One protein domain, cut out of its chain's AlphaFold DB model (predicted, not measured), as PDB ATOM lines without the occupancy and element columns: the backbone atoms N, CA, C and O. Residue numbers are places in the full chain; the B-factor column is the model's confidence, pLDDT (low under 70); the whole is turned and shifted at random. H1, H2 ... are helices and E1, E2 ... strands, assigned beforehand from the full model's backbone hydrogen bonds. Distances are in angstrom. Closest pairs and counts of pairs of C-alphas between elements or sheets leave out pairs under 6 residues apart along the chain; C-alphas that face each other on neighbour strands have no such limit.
ATOM      1  N   ASP A  12      41.807  27.159  30.546       97.69
ATOM      2  CA  ASP A  12      43.245  27.084  30.772       97.69
ATOM      3  C   ASP A  12      43.807  28.446  31.177       97.69
ATOM      4  O   ASP A  12      44.551  28.521  32.155       97.69
ATOM      5  N   ALA A  13      43.357  29.528  30.538       97.94
ATOM      6  CA  ALA A  13      43.709  30.893  30.911       97.94
ATOM      7  C   ALA A  13      43.266  31.236  32.344       97.94
ATOM      8  O   ALA A  13      44.040  31.817  33.110       97.94
ATOM      9  N   GLN A  14      42.051  30.838  32.755       97.50
ATOM     10  CA  GLN A  14      41.604  31.009  34.144       97.50
ATOM     11  C   GLN A  14      42.518  30.255  35.117       97.50
ATOM     12  O   GLN A  14      42.962  30.815  36.123       97.50
ATOM     13  N   LEU A  15      42.812  28.983  34.833       97.44
ATOM     14  CA  LEU A  15      43.643  28.146  35.697       97.44
ATOM     15  C   LEU A  15      45.092  28.644  35.768       97.44
ATOM     16  O   LEU A  15      45.686  28.618  36.846       97.44
ATOM     17  N   GLU A  16      45.663  29.103  34.657       98.38
ATOM     18  CA  GLU A  16      46.997  29.701  34.602       98.38
ATOM     19  C   GLU A  16      47.065  30.970  35.457       98.38
ATOM     20  O   GLU A  16      47.898  31.050  36.367       98.38
ATOM     21  N   ALA A  17      46.136  31.909  35.256       98.25
ATOM     22  CA  ALA A  17      46.079  33.147  36.027       98.25
ATOM     23  C   ALA A  17      45.888  32.887  37.534       98.25
ATOM     24  O   ALA A  17      46.551  33.517  38.366       98.25
ATOM     25  N   LEU A  18      45.044  31.915  37.912       97.69
ATOM     26  CA  LEU A  18      44.851  31.501  39.308       97.69
ATOM     27  C   LEU A  18      46.124  30.905  39.924       97.69
ATOM     28  O   LEU A  18      46.499  31.285  41.036       97.69
ATOM     29  N   ARG A  19      46.810  29.997  39.215       98.06
ATOM     30  CA  ARG A  19      48.069  29.379  39.678       98.06
ATOM     31  C   ARG A  19      49.169  30.423  39.856       98.06
ATOM     32  O   ARG A  19      49.871  30.399  40.866       98.06
ATOM     33  N   ALA A  20      49.277  31.358  38.912       98.19
ATOM     34  CA  ALA A  20      50.238  32.456  38.949       98.19
ATOM     35  C   ALA A  20      49.862  33.572  39.942       98.19
ATOM     36  O   ALA A  20      50.663  34.475  40.176       98.19
ATOM     37  N   ARG A  21      48.651  33.533  40.525       96.88
ATOM     38  CA  ARG A  21      48.067  34.630  41.319       96.88
ATOM     39  C   ARG A  21      48.108  35.965  40.567       96.88
ATOM     40  O   ARG A  21      48.320  37.020  41.165       96.88
ATOM     41  N   ALA A  22      47.902  35.922  39.254       96.88
ATOM     42  CA  ALA A  22      47.892  37.085  38.381       96.88
ATOM     43  C   ALA A  22      46.573  37.858  38.547       96.88
ATOM     44  O   ALA A  22      45.758  37.939  37.640       96.88
ATOM     45  N   LEU A  23      46.350  38.441  39.731       93.62
ATOM     46  CA  LEU A  23      45.093  39.114  40.082       93.62
ATOM     47  C   LEU A  23      44.798  40.360  39.238       93.62
ATOM     48  O   LEU A  23      43.725  40.921  39.365       93.62
ATOM     49  N   HIS A  24      45.733  40.808  38.402       92.44
ATOM     50  CA  HIS A  24      45.522  41.887  37.438       92.44
ATOM     51  C   HIS A  24      44.938  41.389  36.103       92.44
ATOM     52  O   HIS A  24      44.490  42.210  35.298       92.44
ATOM     53  N   ASP A  25      44.960  40.076  35.853       95.19
ATOM     54  CA  ASP A  25      44.480  39.471  34.617       95.19
ATOM     55  C   ASP A  25      42.951  39.532  34.545       95.19
ATOM     56  O   ASP A  25      42.230  39.127  35.461       95.19
ATOM     57  N   ARG A  26      42.448  40.046  33.420       93.75
ATOM     58  CA  ARG A  26      41.025  40.291  33.190       93.75
ATOM     59  C   ARG A  26      40.218  39.009  33.064       93.75
ATOM     60  O   ARG A  26      39.016  39.059  33.310       93.75
ATOM     61  N   ILE A  27      40.862  37.877  32.787       95.69
ATOM     62  CA  ILE A  27      40.198  36.573  32.774       95.69
ATOM     63  C   ILE A  27      39.560  36.224  34.134       95.69
ATOM     64  O   ILE A  27      38.555  35.521  34.185       95.69
ATOM     65  N   LEU A  28      40.087  36.765  35.242       95.88
ATOM     66  CA  LEU A  28      39.597  36.483  36.597       95.88
ATOM     67  C   LEU A  28      38.425  37.369  37.038       95.88
ATOM     68  O   LEU A  28      37.858  37.118  38.103       95.88
ATOM     69  N   TYR A  29      38.044  38.383  36.260       94.81
ATOM     70  CA  TYR A  29      37.044  39.374  36.666       94.81
ATOM     71  C   TYR A  29      35.659  39.117  36.074       94.81
ATOM     72  O   TYR A  29      35.539  38.627  34.954       94.81
ATOM     73  N   ASP A  30      34.613  39.498  36.803       87.25
ATOM     74  CA  ASP A  30      33.246  39.541  36.272       87.25
ATOM     75  C   ASP A  30      33.124  40.677  35.241       87.25
ATOM     76  O   ASP A  30      33.494  41.819  35.524       87.25
ATOM     77  N   ASP A  31      32.573  40.398  34.058       76.06
ATOM     78  CA  ASP A  31      32.094  41.446  33.142       76.06
ATOM     79  C   ASP A  31      30.574  41.575  33.367       76.06
ATOM     80  O   ASP A  31      29.897  40.547  33.424       76.06
ATOM     81  N   PRO A  32      29.996  42.778  33.558       70.38
ATOM     82  CA  PRO A  32      30.564  44.122  33.385       70.38
ATOM     83  C   PRO A  32      31.276  44.702  34.622       70.38
ATOM     84  O   PRO A  32      31.830  45.802  34.572       70.38
ATOM     85  N   HIS A  33      31.242  44.008  35.759       68.88
ATOM     86  CA  HIS A  33      31.669  44.529  37.060       68.88
ATOM     87  C   HIS A  33      33.177  44.391  37.301       68.88
ATOM     88  O   HIS A  33      33.554  43.881  38.351       68.88
ATOM     89  N   ARG A  34      34.015  44.873  36.361       72.12
ATOM     90  CA  ARG A  34      35.492  44.723  36.198       72.12
ATOM     91  C   ARG A  34      36.404  44.995  37.414       72.12
ATOM     92  O   ARG A  34      37.623  45.101  37.279       72.12
ATOM     93  N   GLU A  35      35.825  45.118  38.589       85.94
ATOM     94  CA  GLU A  35      36.421  45.286  39.905       85.94
ATOM     95  C   GLU A  35      36.265  44.028  40.782       85.94
ATOM     96  O   GLU A  35      36.942  43.907  41.801       85.94
ATOM     97  N   ARG A  36      35.412  43.069  40.394       91.62
ATOM     98  CA  ARG A  36      35.126  41.853  41.164       91.62
ATOM     99  C   ARG A  36      35.827  40.629  40.597       91.62
ATOM    100  O   ARG A  36      35.711  40.341  39.410       91.62
ATOM    101  N   LEU A  37      36.512  39.889  41.466       94.69
ATOM    102  CA  LEU A  37      37.109  38.598  41.134       94.69
ATOM    103  C   LEU A  37      36.017  37.521  41.123       94.69
ATOM    104  O   LEU A  37      35.492  37.145  42.176       94.69
ATOM    105  N   SER A  38      35.707  37.020  39.931       94.00
ATOM    106  CA  SER A  38      34.673  36.011  39.668       94.00
ATOM    107  C   SER A  38      34.860  34.772  40.545       94.00
ATOM    108  O   SER A  38      34.011  34.446  41.371       94.00
ATOM    109  N   PHE A  39      36.046  34.159  40.503       95.12
ATOM    110  CA  PHE A  39      36.371  32.919  41.219       95.12
ATOM    111  C   PHE A  39      36.215  32.981  42.750       95.12
ATOM    112  O   PHE A  39      36.260  31.937  43.411       95.12
ATOM    113  N   ALA A  40      36.089  34.182  43.325       94.56
ATOM    114  CA  ALA A  40      35.963  34.419  44.759       94.56
ATOM    115  C   ALA A  40      34.636  35.071  45.170       94.56
ATOM    116  O   ALA A  40      34.275  34.979  46.338       94.56
ATOM    117  N   THR A  41      33.940  35.752  44.257       94.50
ATOM    118  CA  THR A  41      32.734  36.527  44.598       94.50
ATOM    119  C   THR A  41      31.522  36.216  43.729       94.50
ATOM    120  O   THR A  41      30.438  36.728  44.024       94.50
ATOM    121  N   GLY A  42      31.697  35.434  42.663       93.31
ATOM    122  CA  GLY A  42      30.613  35.026  41.781       93.31
ATOM    123  C   GLY A  42      29.618  34.108  42.488       93.31
ATOM    124  O   GLY A  42      29.946  33.451  43.481       93.31
ATOM    125  N   ARG A  43      28.381  34.097  41.999       93.38
ATOM    126  CA  ARG A  43      27.234  33.413  42.610       93.38
ATOM    127  C   ARG A  43      26.723  32.300  41.694       93.38
ATOM    128  O   ARG A  43      27.482  31.389  41.359       93.38
ATOM    129  N   ASP A  44      25.445  32.360  41.330       91.62
ATOM    130  CA  ASP A  44      24.716  31.327  40.597       91.62
ATOM    131  C   ASP A  44      25.349  31.035  39.227       91.62
ATOM    132  O   ASP A  44      25.331  29.897  38.763       91.62
ATOM    133  N   GLU A  45      25.981  32.030  38.600       92.56
ATOM    134  CA  GLU A  45      26.691  31.887  37.326       92.56
ATOM    135  C   GLU A  45      27.891  30.929  37.396       92.56
ATOM    136  O   GLU A  45      28.307  30.391  36.371       92.56
ATOM    137  N   LEU A  46      28.415  30.667  38.599       95.19
ATOM    138  CA  LEU A  46      29.536  29.756  38.840       95.19
ATOM    139  C   LEU A  46      29.100  28.415  39.448       95.19
ATOM    140  O   LEU A  46      29.944  27.629  39.894       95.19
ATOM    141  N   PHE A  47      27.796  28.142  39.527       94.81
ATOM    142  CA  PHE A  47      27.302  26.844  39.986       94.81
ATOM    143  C   PHE A  47      27.652  25.709  39.023       94.81
ATOM    144  O   PHE A  47      28.127  24.688  39.523       94.81
ATOM    145  N   PRO A  48      27.483  25.847  37.693       95.00
ATOM    146  CA  PRO A  48      27.800  24.768  36.767       95.00
ATOM    147  C   PRO A  48      29.282  24.380  36.799       95.00
ATOM    148  O   PRO A  48      30.161  25.203  37.060       95.00
ATOM    149  N   ILE A  49      29.576  23.114  36.496       96.38
ATOM    150  CA  ILE A  49      30.945  22.710  36.164       96.38
ATOM    151  C   ILE A  49      31.364  23.363  34.843       96.38
ATOM    152  O   ILE A  49      30.557  23.501  33.922       96.38
ATOM    153  N   HIS A  50      32.631  23.761  34.742       97.19
ATOM    154  CA  HIS A  50      33.165  24.303  33.499       97.19
ATOM    155  C   HIS A  50      33.096  23.238  32.384       97.19
ATOM    156  O   HIS A  50      33.597  22.135  32.596       97.19
ATOM    157  N   PRO A  51      32.548  23.527  31.188       95.75
ATOM    158  CA  PRO A  51      32.304  22.510  30.154       95.75
ATOM    159  C   PRO A  51      33.581  21.849  29.610       95.75
ATOM    160  O   PRO A  51      33.551  20.716  29.141       95.75
ATOM    161  N   GLN A  52      34.710  22.556  29.669       96.75
ATOM    162  CA  GLN A  52      36.023  22.030  29.266       96.75
ATOM    163  C   GLN A  52      36.734  21.219  30.369       96.75
ATOM    164  O   GLN A  52      37.794  20.655  30.113       96.75
ATOM    165  N   LEU A  53      36.189  21.144  31.591       95.75
ATOM    166  CA  LEU A  53      36.791  20.389  32.692       95.75
ATOM    167  C   LEU A  53      36.343  18.922  32.621       95.75
ATOM    168  O   LEU A  53      35.293  18.574  33.152       95.75
ATOM    169  N   GLN A  54      37.120  18.080  31.933       88.06
ATOM    170  CA  GLN A  54      36.764  16.670  31.694       88.06
ATOM    171  C   GLN A  54      37.340  15.700  32.735       88.06
ATOM    172  O   GLN A  54      36.652  14.771  33.140       88.06
ATOM    173  N   ASP A  55      38.560  15.950  33.218       87.88
ATOM    174  CA  ASP A  55      39.288  15.042  34.119       87.88
ATOM    175  C   ASP A  55      39.526  15.682  35.495       87.88
ATOM    176  O   ASP A  55      40.661  15.839  35.957       87.88
ATOM    177  N   GLY A  56      38.457  16.119  36.163       93.12
ATOM    178  CA  GLY A  56      38.604  16.756  37.467       93.12
ATOM    179  C   GLY A  56      37.311  16.998  38.228       93.12
ATOM    180  O   GLY A  56      36.244  17.187  37.656       93.12
ATOM    181  N   VAL A  57      37.445  17.056  39.554       96.19
ATOM    182  CA  VAL A  57      36.365  17.436  40.469       96.19
ATOM    183  C   VAL A  57      36.482  18.921  40.795       96.19
ATOM    184  O   VAL A  57      37.515  19.382  41.288       96.19
ATOM    185  N   LEU A  58      35.411  19.678  40.559       97.50
ATOM    186  CA  LEU A  58      35.346  21.100  40.877       97.50
ATOM    187  C   LEU A  58      34.689  21.320  42.242       97.50
ATOM    188  O   LEU A  58      33.463  21.387  42.356       97.50
ATOM    189  N   VAL A  59      35.524  21.495  43.266       97.62
ATOM    190  CA  VAL A  59      35.087  21.763  44.646       97.62
ATOM    191  C   VAL A  59      35.122  23.262  44.966       97.62
ATOM    192  O   VAL A  59      36.137  23.940  44.733       97.62
ATOM    193  N   SER A  60      34.023  23.765  45.532       98.06
ATOM    194  CA  SER A  60      33.858  25.150  45.992       98.06
ATOM    195  C   SER A  60      33.136  25.249  47.331       98.06
ATOM    196  O   SER A  60      32.417  24.337  47.723       98.06
ATOM    197  N   GLY A  61      33.335  26.378  48.008       96.50
ATOM    198  CA  GLY A  61      32.520  26.823  49.137       96.50
ATOM    199  C   GLY A  61      31.691  28.042  48.718       96.50
ATOM    200  O   GLY A  61      31.086  28.010  47.649       96.50
ATOM    201  N   HIS A  62      31.729  29.121  49.510       96.56
ATOM    202  CA  HIS A  62      31.247  30.486  49.202       96.56
ATOM    203  C   HIS A  62      29.728  30.714  49.118       96.56
ATOM    204  O   HIS A  62      29.227  31.809  49.402       96.56
ATOM    205  N   HIS A  63      28.994  29.718  48.639       95.00
ATOM    206  CA  HIS A  63      27.622  29.895  48.182       95.00
ATOM    207  C   HIS A  63      26.568  29.809  49.289       95.00
ATOM    208  O   HIS A  63      25.382  29.962  48.998       95.00
ATOM    209  N   GLY A  64      26.956  29.557  50.546       92.94
ATOM    210  CA  GLY A  64      25.998  29.401  51.648       92.94
ATOM    211  C   GLY A  64      25.079  28.180  51.493       92.94
ATOM    212  O   GLY A  64      23.968  28.146  52.023       92.94
ATOM    213  N   VAL A  65      25.481  27.206  50.671       92.75
ATOM    214  CA  VAL A  65      24.723  25.991  50.355       92.75
ATOM    215  C   VAL A  65      25.677  24.813  50.195       92.75
ATOM    216  O   VAL A  65      26.863  25.002  49.947       92.75
ATOM    217  N   SER A  66      25.148  23.592  50.277       94.69
ATOM    218  CA  SER A  66      25.895  22.382  49.924       94.69
ATOM    219  C   SER A  66      25.083  21.519  48.956       94.69
ATOM    220  O   SER A  66      23.926  21.208  49.249       94.69
ATOM    221  N   PHE A  67      25.673  21.131  47.825       95.69
ATOM    222  CA  PHE A  67      25.068  20.240  46.829       95.69
ATOM    223  C   PHE A  67      26.138  19.538  45.981       95.69
ATOM    224  O   PHE A  67      27.307  19.934  45.974       95.69
ATOM    225  N   GLN A  68      25.721  18.510  45.245       96.25
ATOM    226  CA  GLN A  68      26.565  17.797  44.290       96.25
ATOM    227  C   GLN A  68      25.840  17.571  42.961       96.25
ATOM    228  O   GLN A  68      24.717  17.073  42.946       96.25
ATOM    229  N   GLU A  69      26.521  17.849  41.850       94.75
ATOM    230  CA  GLU A  69      26.065  17.529  40.492       94.75
ATOM    231  C   GLU A  69      27.213  16.917  39.686       94.75
ATOM    232  O   GLU A  69      28.129  17.616  39.257       94.75
ATOM    233  N   GLY A  70      27.202  15.593  39.503       93.81
ATOM    234  CA  GLY A  70      28.336  14.896  38.889       93.81
ATOM    235  C   GLY A  70      29.633  15.193  39.650       93.81
ATOM    236  O   GLY A  70      29.712  14.920  40.848       93.81
ATOM    237  N   ASP A  71      30.619  15.782  38.975       96.06
ATOM    238  CA  ASP A  71      31.910  16.185  39.552       96.06
ATOM    239  C   ASP A  71      31.958  17.649  40.022       96.06
ATOM    240  O   ASP A  71      33.008  18.158  40.422       96.06
ATOM    241  N   ARG A  72      30.809  18.334  40.042       96.69
ATOM    242  CA  ARG A  72      30.634  19.614  40.731       96.69
ATOM    243  C   ARG A  72      30.249  19.379  42.182       96.69
ATOM    244  O   ARG A  72      29.228  18.754  42.464       96.69
ATOM    245  N   ILE A  73      31.024  19.946  43.100       97.88
ATOM    246  CA  ILE A  73      30.754  19.888  44.537       97.88
ATOM    247  C   ILE A  73      30.778  21.306  45.097       97.88
ATOM    248  O   ILE A  73      31.773  22.022  44.966       97.88
ATOM    249  N   VAL A  74      29.687  21.701  45.744       97.50
ATOM    250  CA  VAL A  74      29.614  22.923  46.544       97.50
ATOM    251  C   VAL A  74      29.384  22.513  47.994       97.50
ATOM    252  O   VAL A  74      28.488  21.715  48.265       97.50
ATOM    253  N   LEU A  75      30.213  23.015  48.909       96.69
ATOM    254  CA  LEU A  75      30.206  22.661  50.326       96.69
ATOM    255  C   LEU A  75      30.388  23.918  51.188       96.69
ATOM    256  O   LEU A  75      31.507  24.324  51.494       96.69
ATOM    257  N   ASP A  76      29.283  24.575  51.527       95.38
ATOM    258  CA  ASP A  76      29.281  25.801  52.335       95.38
ATOM    259  C   ASP A  76      27.950  26.017  53.064       95.38
ATOM    260  O   ASP A  76      27.454  27.133  53.184       95.38
ATOM    261  N   ARG A  77      27.307  24.939  53.526       91.19
ATOM    262  CA  ARG A  77      25.997  25.035  54.185       91.19
ATOM    263  C   ARG A  77      25.997  25.954  55.410       91.19
ATOM    264  O   ARG A  77      24.993  26.617  55.636       91.19
ATOM    265  N   SER A  78      27.092  26.000  56.173       91.56
ATOM    266  CA  SER A  78      27.219  26.901  57.327       91.56
ATOM    267  C   SER A  78      27.024  28.367  56.933       91.56
ATOM    268  O   SER A  78      26.398  29.127  57.669       91.56
ATOM    269  N   GLY A  79      27.566  28.782  55.781       89.69
ATOM    270  CA  GLY A  79      27.477  30.162  55.302       89.69
ATOM    271  C   GLY A  79      28.034  31.209  56.279       89.69
ATOM    272  O   GLY A  79      27.717  32.389  56.144       89.69
ATOM    273  N   GLY A  80      28.816  30.789  57.283       88.56
ATOM    274  CA  GLY A  80      29.312  31.649  58.357       88.56
ATOM    275  C   GLY A  80      28.239  32.110  59.349       88.56
ATOM    276  O   GLY A  80      28.455  33.103  60.045       88.56
ATOM    277  N   GLN A  81      27.083  31.445  59.402       84.69
ATOM    278  CA  GLN A  81      26.040  31.779  60.367       84.69
ATOM    279  C   GLN A  81      26.400  31.257  61.766       84.69
ATOM    280  O   GLN A  81      26.889  30.133  61.884       84.69
ATOM    281  N   PRO A  82      26.179  32.055  62.826       78.50
ATOM    282  CA  PRO A  82      26.377  31.603  64.195       78.50
ATOM    283  C   PRO A  82      25.282  30.612  64.607       78.50
ATOM    284  O   PRO A  82      24.128  30.736  64.189       78.50
ATOM    285  N   ASP A  83      25.641  29.688  65.498       66.62
ATOM    286  CA  ASP A  83      24.807  28.553  65.927       66.62
ATOM    287  C   ASP A  83      23.450  28.947  66.550       66.62
ATOM    288  O   ASP A  83      22.545  28.123  66.654       66.62
ATOM    289  N   GLU A  84      23.277  30.205  66.957       59.66
ATOM    290  CA  GLU A  84      22.086  30.691  67.667       59.66
ATOM    291  C   GLU A  84      20.858  30.921  66.765       59.66
ATOM    292  O   GLU A  84      19.740  31.011  67.274       59.66
ATOM    293  N   LEU A  85      21.039  31.039  65.442       60.41
ATOM    294  CA  LEU A  85      19.963  31.405  64.507       60.41
ATOM    295  C   LEU A  85      19.453  30.209  63.696       60.41
ATOM    296  O   LEU A  85      18.248  29.975  63.636       60.41
ATOM    297  N   GLU A  86      20.367  29.444  63.101       64.88
ATOM    298  CA  GLU A  86      20.110  28.171  62.430       64.88
ATOM    299  C   GLU A  86      21.382  27.320  62.553       64.88
ATOM    300  O   GLU A  86      22.450  27.739  62.112       64.88
ATOM    301  N   VAL A  87      21.295  26.133  63.164       73.25
ATOM    302  CA  VAL A  87      22.461  25.254  63.354       73.25
ATOM    303  C   VAL A  87      22.823  24.599  62.019       73.25
ATOM    304  O   VAL A  87      22.348  23.513  61.683       73.25
ATOM    305  N   HIS A  88      23.648  25.283  61.228       86.62
ATOM    306  CA  HIS A  88      24.282  24.723  60.039       86.62
ATOM    307  C   HIS A  88      25.763  24.493  60.343       86.62
ATOM    308  O   HIS A  88      26.555  25.438  60.272       86.62
ATOM    309  N   PRO A  89      26.162  23.259  60.686       89.88
ATOM    310  CA  PRO A  89      27.529  23.001  61.098       89.88
ATOM    311  C   PRO A  89      28.512  23.244  59.952       89.88
ATOM    312  O   PRO A  89      28.174  23.104  58.775       89.88
ATOM    313  N   LEU A  90      29.763  23.554  60.299       93.12
ATOM    314  CA  LEU A  90      30.873  23.447  59.357       93.12
ATOM    315  C   LEU A  90      30.973  22.004  58.847       93.12
ATOM    316  O   LEU A  90      30.942  21.055  59.638       93.12
ATOM    317  N   GLU A  91      31.087  21.864  57.528       95.06
ATOM    318  CA  GLU A  91      31.095  20.589  56.811       95.06
ATOM    319  C   GLU A  91      32.450  20.374  56.118       95.06
ATOM    320  O   GLU A  91      33.077  21.317  55.631       95.06
ATOM    321  N   ALA A  92      32.873  19.117  56.016       96.88
ATOM    322  CA  ALA A  92      33.954  18.677  55.142       96.88
ATOM    323  C   ALA A  92      33.499  17.459  54.332       96.88
ATOM    324  O   ALA A  92      32.651  16.690  54.783       96.88
ATOM    325  N   ILE A  93      34.069  17.266  53.142       97.31
ATOM    326  CA  ILE A  93      33.797  16.099  52.299       97.31
ATOM    327  C   ILE A  93      35.025  15.200  52.201       97.31
ATOM    328  O   ILE A  93      36.146  15.673  52.008       97.31
ATOM    329  N   ILE A  94      34.803  13.894  52.316       96.31
ATOM    330  CA  ILE A  94      35.827  12.856  52.204       96.31
ATOM    331  C   ILE A  94      35.672  12.168  50.846       96.31
ATOM    332  O   ILE A  94      34.608  11.637  50.531       96.31
ATOM    333  N   LEU A  95      36.737  12.170  50.042       95.56
ATOM    334  CA  LEU A  95      36.817  11.474  48.753       95.56
ATOM    335  C   LEU A  95      37.613  10.157  48.904       95.56
ATOM    336  O   LEU A  95      38.511  10.108  49.745       95.56
ATOM    337  N   PRO A  96      37.324   9.107  48.105       93.88
ATOM    338  CA  PRO A  96      36.375   9.073  46.986       93.88
ATOM    339  C   PRO A  96      34.915   8.821  47.393       93.88
ATOM    340  O   PRO A  96      34.038   8.960  46.548       93.88
ATOM    341  N   ASP A  97      34.647   8.502  48.663       92.19
ATOM    342  CA  ASP A  97      33.328   8.060  49.152       92.19
ATOM    343  C   ASP A  97      32.238   9.145  49.104       92.19
ATOM    344  O   ASP A  97      31.055   8.855  49.266       92.19
ATOM    345  N   ARG A  98      32.632  10.410  48.902       94.06
ATOM    346  CA  ARG A  98      31.762  11.602  48.892       94.06
ATOM    347  C   ARG A  98      30.921  11.734  50.167       94.06
ATOM    348  O   ARG A  98      29.820  12.285  50.156       94.06
ATOM    349  N   ARG A  99      31.465  11.250  51.286       95.06
ATOM    350  CA  ARG A  99      30.852  11.345  52.612       95.06
ATOM    351  C   ARG A  99      31.056  12.743  53.182       95.06
ATOM    352  O   ARG A  99      32.192  13.216  53.215       95.06
ATOM    353  N   VAL A 100      29.986  13.377  53.659       97.00
ATOM    354  CA  VAL A 100      30.064  14.665  54.359       97.00
ATOM    355  C   VAL A 100      30.116  14.419  55.859       97.00
ATOM    356  O   VAL A 100      29.247  13.740  56.401       97.00
ATOM    357  N   VAL A 101      31.124  14.991  56.511       97.06
ATOM    358  CA  VAL A 101      31.295  14.986  57.966       97.06
ATOM    359  C   VAL A 101      31.119  16.402  58.504       97.06
ATOM    360  O   VAL A 101      31.492  17.376  57.846       97.06
ATOM    361  N   GLN A 102      30.536  16.515  59.687       95.19
ATOM    362  CA  GLN A 102      30.206  17.775  60.341       95.19
ATOM    363  C   GLN A 102      31.079  17.959  61.587       95.19
ATOM    364  O   GLN A 102      31.474  16.986  62.233       95.19
ATOM    365  N   HIS A 103      31.418  19.206  61.925       92.75
ATOM    366  CA  HIS A 103      32.295  19.497  63.070       92.75
ATOM    367  C   HIS A 103      31.696  19.104  64.436       92.75
ATOM    368  O   HIS A 103      32.435  18.915  65.398       92.75
ATOM    369  N   ASP A 104      30.374  18.956  64.509       91.75
ATOM    370  CA  ASP A 104      29.613  18.495  65.673       91.75
ATOM    371  C   ASP A 104      29.496  16.958  65.748       91.75
ATOM    372  O   ASP A 104      28.839  16.420  66.639       91.75
ATOM    373  N   GLY A 105      30.152  16.236  64.831       92.69
ATOM    374  CA  GLY A 105      30.152  14.776  64.763       92.69
ATOM    375  C   GLY A 105      29.030  14.178  63.910       92.69
ATOM    376  O   GLY A 105      28.946  12.953  63.813       92.69
ATOM    377  N   GLY A 106      28.184  15.000  63.284       93.50
ATOM    378  CA  GLY A 106      27.180  14.524  62.336       93.50
ATOM    379  C   GLY A 106      27.775  14.045  61.006       93.50
ATOM    380  O   GLY A 106      28.875  14.425  60.598       93.50
ATOM    381  N   GLU A 107      27.021  13.210  60.292       95.12
ATOM    382  CA  GLU A 107      27.361  12.748  58.945       95.12
ATOM    383  C   GLU A 107      26.144  12.854  58.023       95.12
ATOM    384  O   GLU A 107      25.002  12.657  58.449       95.12
ATOM    385  N   ARG A 108      26.376  13.147  56.738       91.62
ATOM    386  CA  ARG A 108      25.319  13.134  55.718       91.62
ATOM    387  C   ARG A 108      25.852  12.888  54.308       91.62
ATOM    388  O   ARG A 108      27.056  12.894  54.055       91.62
ATOM    389  N   THR A 109      24.929  12.742  53.364       90.38
ATOM    390  CA  THR A 109      25.200  12.755  51.923       90.38
ATOM    391  C   THR A 109      24.737  14.070  51.298       90.38
ATOM    392  O   THR A 109      23.816  14.727  51.799       90.38
ATOM    393  N   LEU A 110      25.383  14.480  50.205       92.25
ATOM    394  CA  LEU A 110      24.938  15.624  49.410       92.25
ATOM    395  C   LEU A 110      23.724  15.257  48.555       92.25
ATOM    396  O   LEU A 110      23.614  14.137  48.063       92.25
TER     397      LEU A 110
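This is residues 12 to 110 of the 140 residues of the protein "Hypothetical protein" of Prymnesium polylepis (UniProt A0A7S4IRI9). What shape? It has little regular structure: amid loops, a small mixed sheet, E1 E3 E2, lies between hairpin E4 E5 and helices H1 and H2. How large? The printed part has 99 residues, 32 in two named helices then five named strands, class mixed. It is only just loose, close to compact: radius of gyration of the C-alphas 15.4 A, spans 41 by 33 by 22 A.

What pairs? E3, residues 72 to 75, is parallel to E1, residues 58 to 60, with N 73 and O 58 2.9 A apart. It forms a hairpin with E2, residues 66 to 69, with N 67 and O 74 2.9 A apart. And the helices? H1, residues 12 to 20, is not on this sheet; every O i to N i+4 pair is within hydrogen-bond range.

Where does H1 begin? C-alpha 12 is at (43.245, 27.084, 30.772). What else? H2 is residues 38 to 41, E4 residues 91 to 94, E5 residues 99 to 102, ending at (30.206, 17.775, 60.341).

Any cut? The printed part has no cut. Low confidence? Residues 33 and 83 to 86 are under 70 in pLDDT.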